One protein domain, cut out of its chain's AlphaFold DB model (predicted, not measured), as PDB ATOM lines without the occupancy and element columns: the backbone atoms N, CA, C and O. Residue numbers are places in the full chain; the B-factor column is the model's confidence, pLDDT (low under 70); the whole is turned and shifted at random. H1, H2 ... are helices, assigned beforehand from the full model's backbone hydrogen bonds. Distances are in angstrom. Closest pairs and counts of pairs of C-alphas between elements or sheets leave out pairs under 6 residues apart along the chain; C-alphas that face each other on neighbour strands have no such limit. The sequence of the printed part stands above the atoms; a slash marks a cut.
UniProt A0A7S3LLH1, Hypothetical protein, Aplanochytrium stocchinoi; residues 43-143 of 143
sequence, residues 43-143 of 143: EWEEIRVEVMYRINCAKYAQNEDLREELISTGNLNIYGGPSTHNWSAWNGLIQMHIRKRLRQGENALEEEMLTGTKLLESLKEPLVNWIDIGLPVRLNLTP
ATOM      1  N   GLU A  43     178.524 161.987 172.643       91.00
ATOM      2  CA  GLU A  43     179.758 162.120 173.397       91.00
ATOM      3  C   GLU A  43     179.615 161.820 174.900       91.00
ATOM      4  O   GLU A  43     180.508 162.100 175.701       91.00
ATOM      5  N   TRP A  44     178.451 161.316 175.341       90.25
ATOM      6  CA  TRP A  44     178.161 161.171 176.771       90.25
ATOM      7  C   TRP A  44     179.188 160.298 177.491       90.25
ATOM      8  O   TRP A  44     179.573 160.615 178.616       90.25
ATOM      9  N   GLU A  45     179.605 159.200 176.866       88.31
ATOM     10  CA  GLU A  45     180.547 158.281 177.498       88.31
ATOM     11  C   GLU A  45     181.937 158.923 177.657       88.31
ATOM     12  O   GLU A  45     182.574 158.684 178.677       88.31
ATOM     13  N   GLU A  46     182.359 159.831 176.766       88.06
ATOM     14  CA  GLU A  46     183.630 160.555 176.930       88.06
ATOM     15  C   GLU A  46     183.567 161.644 178.011       88.06
ATOM     16  O   GLU A  46     184.542 161.861 178.732       88.06
ATOM     17  N   ILE A  47     182.428 162.334 178.157       91.00
ATOM     18  CA  ILE A  47     182.329 163.511 179.040       91.00
ATOM     19  C   ILE A  47     181.766 163.208 180.434       91.00
ATOM     20  O   ILE A  47     181.751 164.091 181.293       91.00
ATOM     21  N   ARG A  48     181.240 162.004 180.695       92.06
ATOM     22  CA  ARG A  48     180.503 161.715 181.945       92.06
ATOM     23  C   ARG A  48     181.338 161.920 183.210       92.06
ATOM     24  O   ARG A  48     180.798 162.392 184.211       92.06
ATOM     25  N   VAL A  49     182.633 161.598 183.165       93.19
ATOM     26  CA  VAL A  49     183.562 161.800 184.290       93.19
ATOM     27  C   VAL A  49     183.798 163.288 184.519       93.19
ATOM     28  O   VAL A  49     183.700 163.742 185.654       93.19
ATOM     29  N   GLU A  50     184.001 164.067 183.453       92.94
ATOM     30  CA  GLU A  50     184.127 165.528 183.540       92.94
ATOM     31  C   GLU A  50     182.864 166.169 184.122       92.94
ATOM     32  O   GLU A  50     182.937 167.011 185.016       92.94
ATOM     33  N   VAL A  51     181.686 165.742 183.663       92.94
ATOM     34  CA  VAL A  51     180.410 166.231 184.198       92.94
ATOM     35  C   VAL A  51     180.293 165.914 185.691       92.94
ATOM     36  O   VAL A  51     179.902 166.787 186.463       92.94
ATOM     37  N   MET A  52     180.657 164.701 186.118       93.69
ATOM     38  CA  MET A  52     180.640 164.331 187.536       93.69
ATOM     39  C   MET A  52     181.649 165.141 188.356       93.69
ATOM     40  O   MET A  52     181.332 165.581 189.462       93.69
ATOM     41  N   TYR A  53     182.845 165.365 187.814       94.62
ATOM     42  CA  TYR A  53     183.874 166.190 188.435       94.62
ATOM     43  C   TYR A  53     183.356 167.613 188.688       94.62
ATOM     44  O   TYR A  53     183.354 168.069 189.829       94.62
ATOM     45  N   ARG A  54     182.784 168.264 187.666       93.56
ATOM     46  CA  ARG A  54     182.200 169.612 187.783       93.56
ATOM     47  C   ARG A  54     181.053 169.689 188.790       93.56
ATOM     48  O   ARG A  54     180.972 170.650 189.548       93.56
ATOM     49  N   ILE A  55     180.180 168.678 188.828       93.75
ATOM     50  CA  ILE A  55     179.088 168.615 189.813       93.75
ATOM     51  C   ILE A  55     179.647 168.540 191.241       93.75
ATOM     52  O   ILE A  55     179.146 169.232 192.125       93.75
ATOM     53  N   ASN A  56     180.689 167.738 191.480       95.62
ATOM     54  CA  ASN A  56     181.309 167.654 192.806       95.62
ATOM     55  C   ASN A  56     182.044 168.948 193.177       95.62
ATOM     56  O   ASN A  56     181.931 169.402 194.309       95.62
ATOM     57  N   CYS A  57     182.719 169.592 192.228       94.69
ATOM     58  CA  CYS A  57     183.283 170.924 192.432       94.69
ATOM     59  C   CYS A  57     182.216 171.942 192.863       94.69
ATOM     60  O   CYS A  57     182.376 172.600 193.889       94.69
ATOM     61  N   ALA A  58     181.082 172.001 192.159       94.06
ATOM     62  CA  ALA A  58     179.963 172.859 192.545       94.06
ATOM     63  C   ALA A  58     179.401 172.501 193.933       94.06
ATOM     64  O   ALA A  58     179.131 173.398 194.727       94.06
ATOM     65  N   LYS A  59     179.288 171.204 194.258       94.81
ATOM     66  CA  LYS A  59     178.870 170.727 195.586       94.81
ATOM     67  C   LYS A  59     179.757 171.309 196.690       94.81
ATOM     68  O   LYS A  59     179.221 171.875 197.636       94.81
ATOM     69  N   TYR A  60     181.079 171.202 196.577       96.19
ATOM     70  CA  TYR A  60     181.998 171.698 197.613       96.19
ATOM     71  C   TYR A  60     182.156 173.219 197.623       96.19
ATOM     72  O   TYR A  60     182.476 173.791 198.659       96.19
ATOM     73  N   ALA A  61     181.910 173.890 196.499       93.12
ATOM     74  CA  ALA A  61     181.846 175.347 196.478       93.12
ATOM     75  C   ALA A  61     180.607 175.885 197.210       93.12
ATOM     76  O   ALA A  61     180.679 176.929 197.847       93.12
ATOM     77  N   GLN A  62     179.477 175.178 197.112       95.38
ATOM     78  CA  GLN A  62     178.200 175.600 197.692       95.38
ATOM     79  C   GLN A  62     177.994 175.151 199.146       95.38
ATOM     80  O   GLN A  62     177.156 175.729 199.830       95.38
ATOM     81  N   ASN A  63     178.711 174.122 199.609       96.25
ATOM     82  CA  ASN A  63     178.516 173.508 200.925       96.25
ATOM     83  C   ASN A  63     179.862 173.461 201.666       96.25
ATOM     84  O   ASN A  63     180.692 172.582 201.414       96.25
ATOM     85  N   GLU A  64     180.093 174.454 202.527       95.44
ATOM     86  CA  GLU A  64     181.350 174.635 203.268       95.44
ATOM     87  C   GLU A  64     181.616 173.502 204.266       95.44
ATOM     88  O   GLU A  64     182.736 173.005 204.337       95.44
ATOM     89  N   ASP A  65     180.579 173.016 204.940       97.31
ATOM     90  CA  ASP A  65     180.626 171.866 205.845       97.31
ATOM     91  C   ASP A  65     181.156 170.602 205.146       97.31
ATOM     92  O   ASP A  65     182.087 169.950 205.618       97.31
ATOM     93  N   LEU A  66     180.632 170.292 203.957       97.31
ATOM     94  CA  LEU A  66     181.078 169.140 203.170       97.31
ATOM     95  C   LEU A  66     182.509 169.327 202.654       97.31
ATOM     96  O   LEU A  66     183.247 168.353 202.478       97.31
ATOM     97  N   ARG A  67     182.900 170.573 202.367       96.38
ATOM     98  CA  ARG A  67     184.256 170.922 201.933       96.38
ATOM     99  C   ARG A  67     185.256 170.694 203.061       96.38
ATOM    100  O   ARG A  67     186.297 170.081 202.827       96.38
ATOM    101  N   GLU A  68     184.932 171.143 204.267       96.56
ATOM    102  CA  GLU A  68     185.732 170.913 205.470       96.56
ATOM    103  C   GLU A  68     185.843 169.421 205.791       96.56
ATOM    104  O   GLU A  68     186.950 168.928 206.015       96.56
ATOM    105  N   GLU A  69     184.735 168.676 205.707       97.50
ATOM    106  CA  GLU A  69     184.730 167.220 205.876       97.50
ATOM    107  C   GLU A  69     185.684 166.548 204.878       97.50
ATOM    108  O   GLU A  69     186.547 165.761 205.273       97.50
ATOM    109  N   LEU A  70     185.615 166.912 203.591       96.88
ATOM    110  CA  LEU A  70     186.518 166.374 202.575       96.88
ATOM    111  C   LEU A  70     187.993 166.675 202.896       96.88
ATOM    112  O   LEU A  70     188.837 165.781 202.784       96.88
ATOM    113  N   ILE A  71     188.320 167.907 203.294       96.56
ATOM    114  CA  ILE A  71     189.689 168.309 203.654       96.56
ATOM    115  C   ILE A  71     190.180 167.539 204.888       96.56
ATOM    116  O   ILE A  71     191.326 167.079 204.904       96.56
ATOM    117  N   SER A  72     189.309 167.337 205.880       96.81
ATOM    118  CA  SER A  72     189.627 166.657 207.141       96.81
ATOM    119  C   SER A  72     190.075 165.201 206.965       96.81
ATOM    120  O   SER A  72     190.808 164.676 207.800       96.81
ATOM    121  N   THR A  73     189.742 164.564 205.833       95.62
ATOM    122  CA  THR A  73     190.237 163.218 205.480       95.62
ATOM    123  C   THR A  73     191.763 163.154 205.287       95.62
ATOM    124  O   THR A  73     192.339 162.068 205.163       95.62
ATOM    125  N   GLY A  74     192.442 164.305 205.243       92.31
ATOM    126  CA  GLY A  74     193.896 164.407 205.236       92.31
ATOM    127  C   GLY A  74     194.522 163.787 203.988       92.31
ATOM    128  O   GLY A  74     194.238 164.205 202.865       92.31
ATOM    129  N   ASN A  75     195.416 162.817 204.192       89.44
ATOM    130  CA  ASN A  75     196.117 162.093 203.124       89.44
ATOM    131  C   ASN A  75     195.540 160.689 202.878       89.44
ATOM    132  O   ASN A  75     196.117 159.925 202.108       89.44
ATOM    133  N   LEU A  76     194.427 160.327 203.525       89.88
ATOM    134  CA  LEU A  76     193.837 159.001 203.361       89.88
ATOM    135  C   LEU A  76     193.329 158.807 201.930       89.88
ATOM    136  O   LEU A  76     192.837 159.747 201.295       89.88
ATOM    137  N   ASN A  77     193.424 157.580 201.426       89.38
ATOM    138  CA  ASN A  77     192.786 157.224 200.166       89.38
ATOM    139  C   ASN A  77     191.266 157.205 200.350       89.38
ATOM    140  O   ASN A  77     190.757 156.635 201.315       89.38
ATOM    141  N   ILE A  78     190.548 157.816 199.409       91.19
ATOM    142  CA  ILE A  78     189.085 157.800 199.384       91.19
ATOM    143  C   ILE A  78     188.650 156.773 198.346       91.19
ATOM    144  O   ILE A  78     189.035 156.851 197.180       91.19
ATOM    145  N   TYR A  79     187.816 155.830 198.774       87.06
ATOM    146  CA  TYR A  79     187.232 154.810 197.913       87.06
ATOM    147  C   TYR A  79     185.741 155.086 197.754       87.06
ATOM    148  O   TYR A  79     185.037 155.331 198.734       87.06
ATOM    149  N   GLY A  80     185.238 155.053 196.518       85.12
ATOM    150  CA  GLY A  80     183.800 155.110 196.299       85.12
ATOM    151  C   GLY A  80     183.137 153.826 196.790       85.12
ATOM    152  O   GLY A  80     183.671 152.735 196.587       85.12
ATOM    153  N   GLY A  81     181.947 153.939 197.381       85.50
ATOM    154  CA  GLY A  81     181.131 152.767 197.705       85.50
ATOM    155  C   GLY A  81     180.793 151.914 196.467       85.50
ATOM    156  O   GLY A  81     181.039 152.343 195.330       85.50
ATOM    157  N   PRO A  82     180.211 150.714 196.662       86.81
ATOM    158  CA  PRO A  82     179.813 149.833 195.569       86.81
ATOM    159  C   PRO A  82     178.980 150.572 194.519       86.81
ATOM    160  O   PRO A  82     177.984 151.223 194.834       86.81
ATOM    161  N   SER A  83     179.409 150.492 193.261       86.81
ATOM    162  CA  SER A  83     178.771 151.181 192.141       86.81
ATOM    163  C   SER A  83     178.948 150.388 190.847       86.81
ATOM    164  O   SER A  83     179.747 149.459 190.772       86.81
ATOM    165  N   THR A  84     178.185 150.739 189.816       85.31
ATOM    166  CA  THR A  84     178.267 150.081 188.505       85.31
ATOM    167  C   THR A  84     179.540 150.470 187.754       85.31
ATOM    168  O   THR A  84     179.966 151.623 187.835       85.31
ATOM    169  N   HIS A  85     180.075 149.567 186.928       84.94
ATOM    170  CA  HIS A  85     181.291 149.808 186.138       84.94
ATOM    171  C   HIS A  85     182.449 150.298 187.030       84.94
ATOM    172  O   HIS A  85     182.630 149.826 188.147       84.94
ATOM    173  N   ASN A  86     183.205 151.287 186.558       89.19
ATOM    174  CA  ASN A  86     184.349 151.861 187.257       89.19
ATOM    175  C   ASN A  86     183.985 153.030 188.189       89.19
ATOM    176  O   ASN A  86     184.874 153.734 188.662       89.19
ATOM    177  N   TRP A  87     182.698 153.278 188.463       90.81
ATOM    178  CA  TRP A  87     182.287 154.467 189.223       90.81
ATOM    179  C   TRP A  87     182.761 154.462 190.678       90.81
ATOM    180  O   TRP A  87     182.990 155.534 191.224       90.81
ATOM    181  N   SER A  88     182.966 153.296 191.299       89.44
ATOM    182  CA  SER A  88     183.583 153.229 192.636       89.44
ATOM    183  C   SER A  88     184.996 153.837 192.623       89.44
ATOM    184  O   SER A  88     185.316 154.672 193.470       89.44
ATOM    185  N   ALA A  89     185.798 153.519 191.602       89.81
ATOM    186  CA  ALA A  89     187.125 154.099 191.419       89.81
ATOM    187  C   ALA A  89     187.051 155.588 191.050       89.81
ATOM    188  O   ALA A  89     187.674 156.412 191.717       89.81
ATOM    189  N   TRP A  90     186.251 155.949 190.040       91.88
ATOM    190  CA  TRP A  90     186.124 157.342 189.598       91.88
ATOM    191  C   TRP A  90     185.649 158.276 190.710       91.88
ATOM    192  O   TRP A  90     186.186 159.372 190.846       91.88
ATOM    193  N   ASN A  91     184.701 157.834 191.539       93.31
ATOM    194  CA  ASN A  91     184.248 158.610 192.687       93.31
ATOM    195  C   ASN A  91     185.409 158.895 193.645       93.31
ATOM    196  O   ASN A  91     185.610 160.045 194.008       93.31
ATOM    197  N   GLY A  92     186.210 157.887 193.998       93.06
ATOM    198  CA  GLY A  92     187.384 158.080 194.852       93.06
ATOM    199  C   GLY A  92     188.398 159.066 194.263       93.06
ATOM    200  O   GLY A  92     188.802 160.019 194.930       93.06
ATOM    201  N   LEU A  93     188.759 158.882 192.988       93.62
ATOM    202  CA  LEU A  93     189.732 159.732 192.290       93.62
ATOM    203  C   LEU A  93     189.278 161.192 192.201       93.62
ATOM    204  O   LEU A  93     190.062 162.090 192.504       93.62
ATOM    205  N   ILE A  94     188.010 161.431 191.853       94.81
ATOM    206  CA  ILE A  94     187.422 162.777 191.816       94.81
ATOM    207  C   ILE A  94     187.540 163.446 193.189       94.81
ATOM    208  O   ILE A  94     188.023 164.573 193.270       94.81
ATOM    209  N   GLN A  95     187.151 162.753 194.267       95.44
ATOM    210  CA  GLN A  95     187.195 163.327 195.614       95.44
ATOM    211  C   GLN A  95     188.623 163.665 196.052       95.44
ATOM    212  O   GLN A  95     188.877 164.758 196.556       95.44
ATOM    213  N   MET A  96     189.575 162.759 195.819       94.62
ATOM    214  CA  MET A  96     190.976 162.997 196.170       94.62
ATOM    215  C   MET A  96     191.589 164.143 195.361       94.62
ATOM    216  O   MET A  96     192.350 164.935 195.919       94.62
ATOM    217  N   HIS A  97     191.243 164.262 194.077       94.00
ATOM    218  CA  HIS A  97     191.710 165.355 193.230       94.00
ATOM    219  C   HIS A  97     191.151 166.707 193.686       94.00
ATOM    220  O   HIS A  97     191.913 167.655 193.858       94.00
ATOM    221  N   ILE A  98     189.843 166.798 193.952       94.50
ATOM    222  CA  ILE A  98     189.226 168.028 194.476       94.50
ATOM    223  C   ILE A  98     189.846 168.404 195.827       94.50
ATOM    224  O   ILE A  98     190.215 169.556 196.035       94.50
ATOM    225  N   ARG A  99     190.043 167.431 196.726       94.94
ATOM    226  CA  ARG A  99     190.706 167.650 198.020       94.94
ATOM    227  C   ARG A  99     192.118 168.218 197.865       94.94
ATOM    228  O   ARG A  99     192.478 169.127 198.607       94.94
ATOM    229  N   LYS A 100     192.920 167.670 196.940       92.81
ATOM    230  CA  LYS A 100     194.288 168.142 196.658       92.81
ATOM    231  C   LYS A 100     194.265 169.630 196.304       92.81
ATOM    232  O   LYS A 100     194.938 170.402 196.978       92.81
ATOM    233  N   ARG A 101     193.408 170.013 195.353       91.50
ATOM    234  CA  ARG A 101     193.222 171.403 194.912       91.50
ATOM    235  C   ARG A 101     192.796 172.330 196.051       91.50
ATOM    236  O   ARG A 101     193.453 173.326 196.327       91.50
ATOM    237  N   LEU A 102     191.756 171.952 196.795       93.06
ATOM    238  CA  LEU A 102     191.255 172.741 197.927       93.06
ATOM    239  C   LEU A 102     192.328 172.995 198.997       93.06
ATOM    240  O   LEU A 102     192.420 174.090 199.542       93.06
ATOM    241  N   ARG A 103     193.179 172.003 199.286       91.75
ATOM    242  CA  ARG A 103     194.295 172.153 200.234       91.75
ATOM    243  C   ARG A 103     195.420 173.052 199.717       91.75
ATOM    244  O   ARG A 103     196.199 173.544 200.527       91.75
ATOM    245  N   GLN A 104     195.512 173.253 198.404       90.44
ATOM    246  CA  GLN A 104     196.447 174.184 197.768       90.44
ATOM    247  C   GLN A 104     195.911 175.627 197.744       90.44
ATOM    248  O   GLN A 104     196.607 176.521 197.274       90.44
ATOM    249  N   GLY A 105     194.713 175.870 198.294       86.38
ATOM    250  CA  GLY A 105     194.080 177.189 198.331       86.38
ATOM    251  C   GLY A 105     193.284 177.531 197.071       86.38
ATOM    252  O   GLY A 105     192.799 178.653 196.952       86.38
ATOM    253  N   GLU A 106     193.128 176.579 196.150       84.81
ATOM    254  CA  GLU A 106     192.311 176.751 194.949       84.81
ATOM    255  C   GLU A 106     190.818 176.781 195.294       84.81
ATOM    256  O   GLU A 106     190.342 176.077 196.194       84.81
ATOM    257  N   ASN A 107     190.049 177.555 194.527       79.31
ATOM    258  CA  ASN A 107     188.594 177.479 194.596       79.31
ATOM    259  C   ASN A 107     188.123 176.201 193.880       79.31
ATOM    260  O   ASN A 107     188.648 175.813 192.840       79.31
ATOM    261  N   ALA A 108     187.088 175.543 194.401       74.69
ATOM    262  CA  ALA A 108     186.478 174.414 193.703       74.69
ATOM    263  C   ALA A 108     185.869 174.819 192.342       74.69
ATOM    264  O   ALA A 108     185.754 173.967 191.462       74.69
ATOM    265  N   LEU A 109     185.504 176.092 192.156       74.19
ATOM    266  CA  LEU A 109     185.038 176.673 190.894       74.19
ATOM    267  C   LEU A 109     186.094 177.637 190.338       74.19
ATOM    268  O   LEU A 109     186.007 178.842 190.550       74.19
ATOM    269  N   GLU A 110     187.094 177.119 189.636       68.50
ATOM    270  CA  GLU A 110     188.018 177.959 188.862       68.50
ATOM    271  C   GLU A 110     187.584 178.063 187.398       68.50
ATOM    272  O   GLU A 110     187.043 177.109 186.840       68.50
ATOM    273  N   GLU A 111     187.838 179.213 186.765       54.75
ATOM    274  CA  GLU A 111     187.506 179.452 185.351       54.75
ATOM    275  C   GLU A 111     188.279 178.518 184.403       54.75
ATOM    276  O   GLU A 111     187.725 178.054 183.405       54.75
ATOM    277  N   GLU A 112     189.513 178.142 184.753       65.25
ATOM    278  CA  GLU A 112     190.355 177.207 183.994       65.25
ATOM    279  C   GLU A 112     190.284 175.777 184.556       65.25
ATOM    280  O   GLU A 112     191.287 175.142 184.884       65.25
ATOM    281  N   MET A 113     189.078 175.215 184.681       71.81
ATOM    282  CA  MET A 113     188.971 173.789 185.001       71.81
ATOM    283  C   MET A 113     189.549 172.936 183.864       71.81
ATOM    284  O   MET A 113     189.157 173.084 182.707       71.81
ATOM    285  N   LEU A 114     190.400 171.962 184.209       80.19
ATOM    286  CA  LEU A 114     190.807 170.903 183.283       80.19
ATOM    287  C   LEU A 114     189.576 170.200 182.686       80.19
ATOM    288  O   LEU A 114     188.584 169.943 183.374       80.19
ATOM    289  N   THR A 115     189.670 169.852 181.406       84.69
ATOM    290  CA  THR A 115     188.620 169.166 180.641       84.69
ATOM    291  C   THR A 115     189.206 168.024 179.817       84.69
ATOM    292  O   THR A 115     190.425 167.936 179.623       84.69
ATOM    293  N   GLY A 116     188.334 167.130 179.348       85.81
ATOM    294  CA  GLY A 116     188.687 166.030 178.456       85.81
ATOM    295  C   GLY A 116     189.865 165.196 178.967       85.81
ATOM    296  O   GLY A 116     189.945 164.851 180.146       85.81
ATOM    297  N   THR A 117     190.802 164.880 178.072       86.19
ATOM    298  CA  THR A 117     191.952 164.013 178.366       86.19
ATOM    299  C   THR A 117     192.830 164.544 179.496       86.19
ATOM    300  O   THR A 117     193.213 163.767 180.363       86.19
ATOM    301  N   LYS A 118     193.072 165.860 179.555       88.31
ATOM    302  CA  LYS A 118     193.929 166.459 180.592       88.31
ATOM    303  C   LYS A 118     193.360 166.242 181.994       88.31
ATOM    304  O   LYS A 118     194.100 165.927 182.920       88.31
ATOM    305  N   LEU A 119     192.039 166.370 182.143       89.44
ATOM    306  CA  LEU A 119     191.366 166.053 183.404       89.44
ATOM    307  C   LEU A 119     191.493 164.564 183.733       89.44
ATOM    308  O   LEU A 119     191.771 164.191 184.866       89.44
ATOM    309  N   LEU A 120     191.270 163.688 182.755       88.81
ATOM    310  CA  LEU A 120     191.342 162.246 182.987       88.81
ATOM    311  C   LEU A 120     192.746 161.791 183.397       88.81
ATOM    312  O   LEU A 120     192.868 160.883 184.217       88.81
ATOM    313  N   GLU A 121     193.785 162.404 182.838       88.62
ATOM    314  CA  GLU A 121     195.179 162.172 183.213       88.62
ATOM    315  C   GLU A 121     195.449 162.650 184.642       88.62
ATOM    316  O   GLU A 121     195.938 161.864 185.456       88.62
ATOM    317  N   SER A 122     195.032 163.873 184.993       88.50
ATOM    318  CA  SER A 122     195.236 164.415 186.342       88.50
ATOM    319  C   SER A 122     194.499 163.605 187.416       88.50
ATOM    320  O   SER A 122     195.029 163.359 188.499       88.50
ATOM    321  N   LEU A 123     193.293 163.109 187.112       90.06
ATOM    322  CA  LEU A 123     192.535 162.226 188.003       90.06
ATOM    323  C   LEU A 123     193.230 160.880 188.240       90.06
ATOM    324  O   LEU A 123     192.997 160.262 189.276       90.06
ATOM    325  N   LYS A 124     194.056 160.407 187.301       86.44
ATOM    326  CA  LYS A 124     194.763 159.122 187.397       86.44
ATOM    327  C   LYS A 124     196.129 159.231 188.079       86.44
ATOM    328  O   LYS A 124     196.661 158.187 188.446       86.44
ATOM    329  N   GLU A 125     196.663 160.431 188.326       80.94
ATOM    330  CA  GLU A 125     197.935 160.628 189.053       80.94
ATOM    331  C   GLU A 125     198.040 159.809 190.355       80.94
ATOM    332  O   GLU A 125     199.068 159.159 190.558       80.94
ATOM    333  N   PRO A 126     197.006 159.745 191.227       75.62
ATOM    334  CA  PRO A 126     197.096 158.953 192.451       75.62
ATOM    335  C   PRO A 126     197.340 157.463 192.190       75.62
ATOM    336  O   PRO A 126     197.998 156.811 192.993       75.62
ATOM    337  N   LEU A 127     196.848 156.924 191.068       70.31
ATOM    338  CA  LEU A 127     197.022 155.515 190.706       70.31
ATOM    339  C   LEU A 127     198.454 155.189 190.282       70.31
ATOM    340  O   LEU A 127     198.908 154.076 190.529       70.31
ATOM    341  N   VAL A 128     199.157 156.136 189.654       60.94
ATOM    342  CA  VAL A 128     200.575 155.973 189.291       60.94
ATOM    343  C   VAL A 128     201.401 155.802 190.564       60.94
ATOM    344  O   VAL A 128     202.111 154.812 190.709       60.94
ATOM    345  N   ASN A 129     201.169 156.666 191.554       59.72
ATOM    346  CA  ASN A 129     201.835 156.576 192.854       59.72
ATOM    347  C   ASN A 129     201.505 155.274 193.614       59.72
ATOM    348  O   ASN A 129     202.282 154.847 194.463       59.72
ATOM    349  N   TRP A 130     200.359 154.632 193.343       60.59
ATOM    350  CA  TRP A 130     200.006 153.335 193.941       60.59
ATOM    351  C   TRP A 130     200.816 152.171 193.353       60.59
ATOM    352  O   TRP A 130     201.124 151.223 194.078       60.59
ATOM    353  N   ILE A 131     201.188 152.249 192.071       57.44
ATOM    354  CA  ILE A 131     202.066 151.266 191.421       57.44
ATOM    355  C   ILE A 131     203.465 151.325 192.048       57.44
ATOM    356  O   ILE A 131     204.034 150.279 192.363       57.44
ATOM    357  N   ASP A 132     203.973 152.530 192.311       55.19
ATOM    358  CA  ASP A 132     205.318 152.745 192.866       55.19
ATOM    359  C   ASP A 132     205.486 152.208 194.299       55.19
ATOM    360  O   ASP A 132     206.590 151.853 194.709       55.19
ATOM    361  N   ILE A 133     204.389 152.074 195.053       53.72
ATOM    362  CA  ILE A 133     204.372 151.466 196.399       53.72
ATOM    363  C   ILE A 133     204.011 149.970 196.390       53.72
ATOM    364  O   ILE A 133     203.740 149.392 197.442       53.72
ATOM    365  N   GLY A 134     203.995 149.326 195.217       46.56
ATOM    366  CA  GLY A 134     203.776 147.884 195.079       46.56
ATOM    367  C   GLY A 134     202.324 147.424 195.253       46.56
ATOM    368  O   GLY A 134     202.087 146.231 195.450       46.56
ATOM    369  N   LEU A 135     201.341 148.331 195.176       48.28
ATOM    370  CA  LEU A 135     199.921 147.971 195.217       48.28
ATOM    371  C   LEU A 135     199.380 147.752 193.791       48.28
ATOM    372  O   LEU A 135     199.602 148.577 192.903       48.28
ATOM    373  N   PRO A 136     198.643 146.659 193.526       46.81
ATOM    374  CA  PRO A 136     198.162 146.364 192.185       46.81
ATOM    375  C   PRO A 136     197.045 147.335 191.784       46.81
ATOM    376  O   PRO A 136     195.944 147.279 192.326       46.81
ATOM    377  N   VAL A 137     197.279 148.160 190.761       54.75
ATOM    378  CA  VAL A 137     196.197 148.882 190.076       54.75
ATOM    379  C   VAL A 137     196.017 148.317 188.676       54.75
ATOM    380  O   VAL A 137     196.508 148.856 187.691       54.75
ATOM    381  N   ARG A 138     195.261 147.222 188.563       53.09
ATOM    382  CA  ARG A 138     194.642 146.854 187.281       53.09
ATOM    383  C   ARG A 138     193.224 147.405 187.230       53.09
ATOM    384  O   ARG A 138     192.254 146.656 187.257       53.09
ATOM    385  N   LEU A 139     193.107 148.729 187.174       61.12
ATOM    386  CA  LEU A 139     191.853 149.392 186.835       61.12
ATOM    387  C   LEU A 139     191.950 149.861 185.383       61.12
ATOM    388  O   LEU A 139     192.585 150.873 185.092       61.12
ATOM    389  N   ASN A 140     191.315 149.130 184.463       66.25
ATOM    390  CA  ASN A 140     191.115 149.589 183.086       66.25
ATOM    391  C   ASN A 140     190.065 150.713 183.094       66.25
ATOM    392  O   ASN A 140     188.890 150.502 182.789       66.25
ATOM    393  N   LEU A 141     190.489 151.904 183.526       71.88
ATOM    394  CA  LEU A 141     189.655 153.096 183.620       71.88
ATOM    395  C   LEU A 141     189.486 153.731 182.242       71.88
ATOM    396  O   LEU A 141     190.253 154.615 181.843       71.88
ATOM    397  N   THR A 142     188.457 153.284 181.531       70.56
ATOM    398  CA  THR A 142     187.869 154.059 180.441       70.56
ATOM    399  C   THR A 142     186.997 155.179 181.023       70.56
ATOM    400  O   THR A 142     186.445 154.991 182.122       70.56
ATOM    401  N   PRO A 143     186.890 156.327 180.326       59.38
ATOM    402  CA  PRO A 143     185.914 157.367 180.641       59.38
ATOM    403  C   PRO A 143     184.534 156.773 180.885       59.38
ATOM    404  O   PRO A 143     184.161 155.756 180.253       59.38
TER     405      PRO A 143
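This is residues 43 to 143 of the 143 residues of the protein "Hypothetical protein" of Aplanochytrium stocchinoi (UniProt A0A7S3LLH1). The longest helix, H1, packs aslant on H3, which runs through the middle; H2 and H4 also cross H3. The printed part has 101 residues with four named helices, H1 to H4 in chain order: all helix. It is compact, radius of gyration of the C-alphas 13.4 A, spanning 34 by 34 by 25 A.

Find C-alpha 44 at (178.161, 161.171, 176.771); H1, residues 44 to 62, runs 25.4 A. H2 is residues 64 to 72, 12.1 A; H3, 87 to 103, 24.0 A; H4, 116 to 132, 25.7 A, ending at (205.318, 152.745, 192.866).

H1 touches H3 at a steep tilt of 43 degrees; closest C-alphas, Tyr 53 and Ile 94, 6.0 A. H3 touches H4, about perpendicular at 87 degrees; Leu 93 and Leu 123 have the closest C-alphas, 5.7 A. H2 and H4 are apart. H2 and H3 have every O i to N i+4 pair within hydrogen-bond range, H1 13 of 15, H4 11 of 13.

The printed part has no cut. Links H2 to H3 and H3 to H4 are long. Residues 110 to 112, 128 to 140 and 143 have pLDDT under 70.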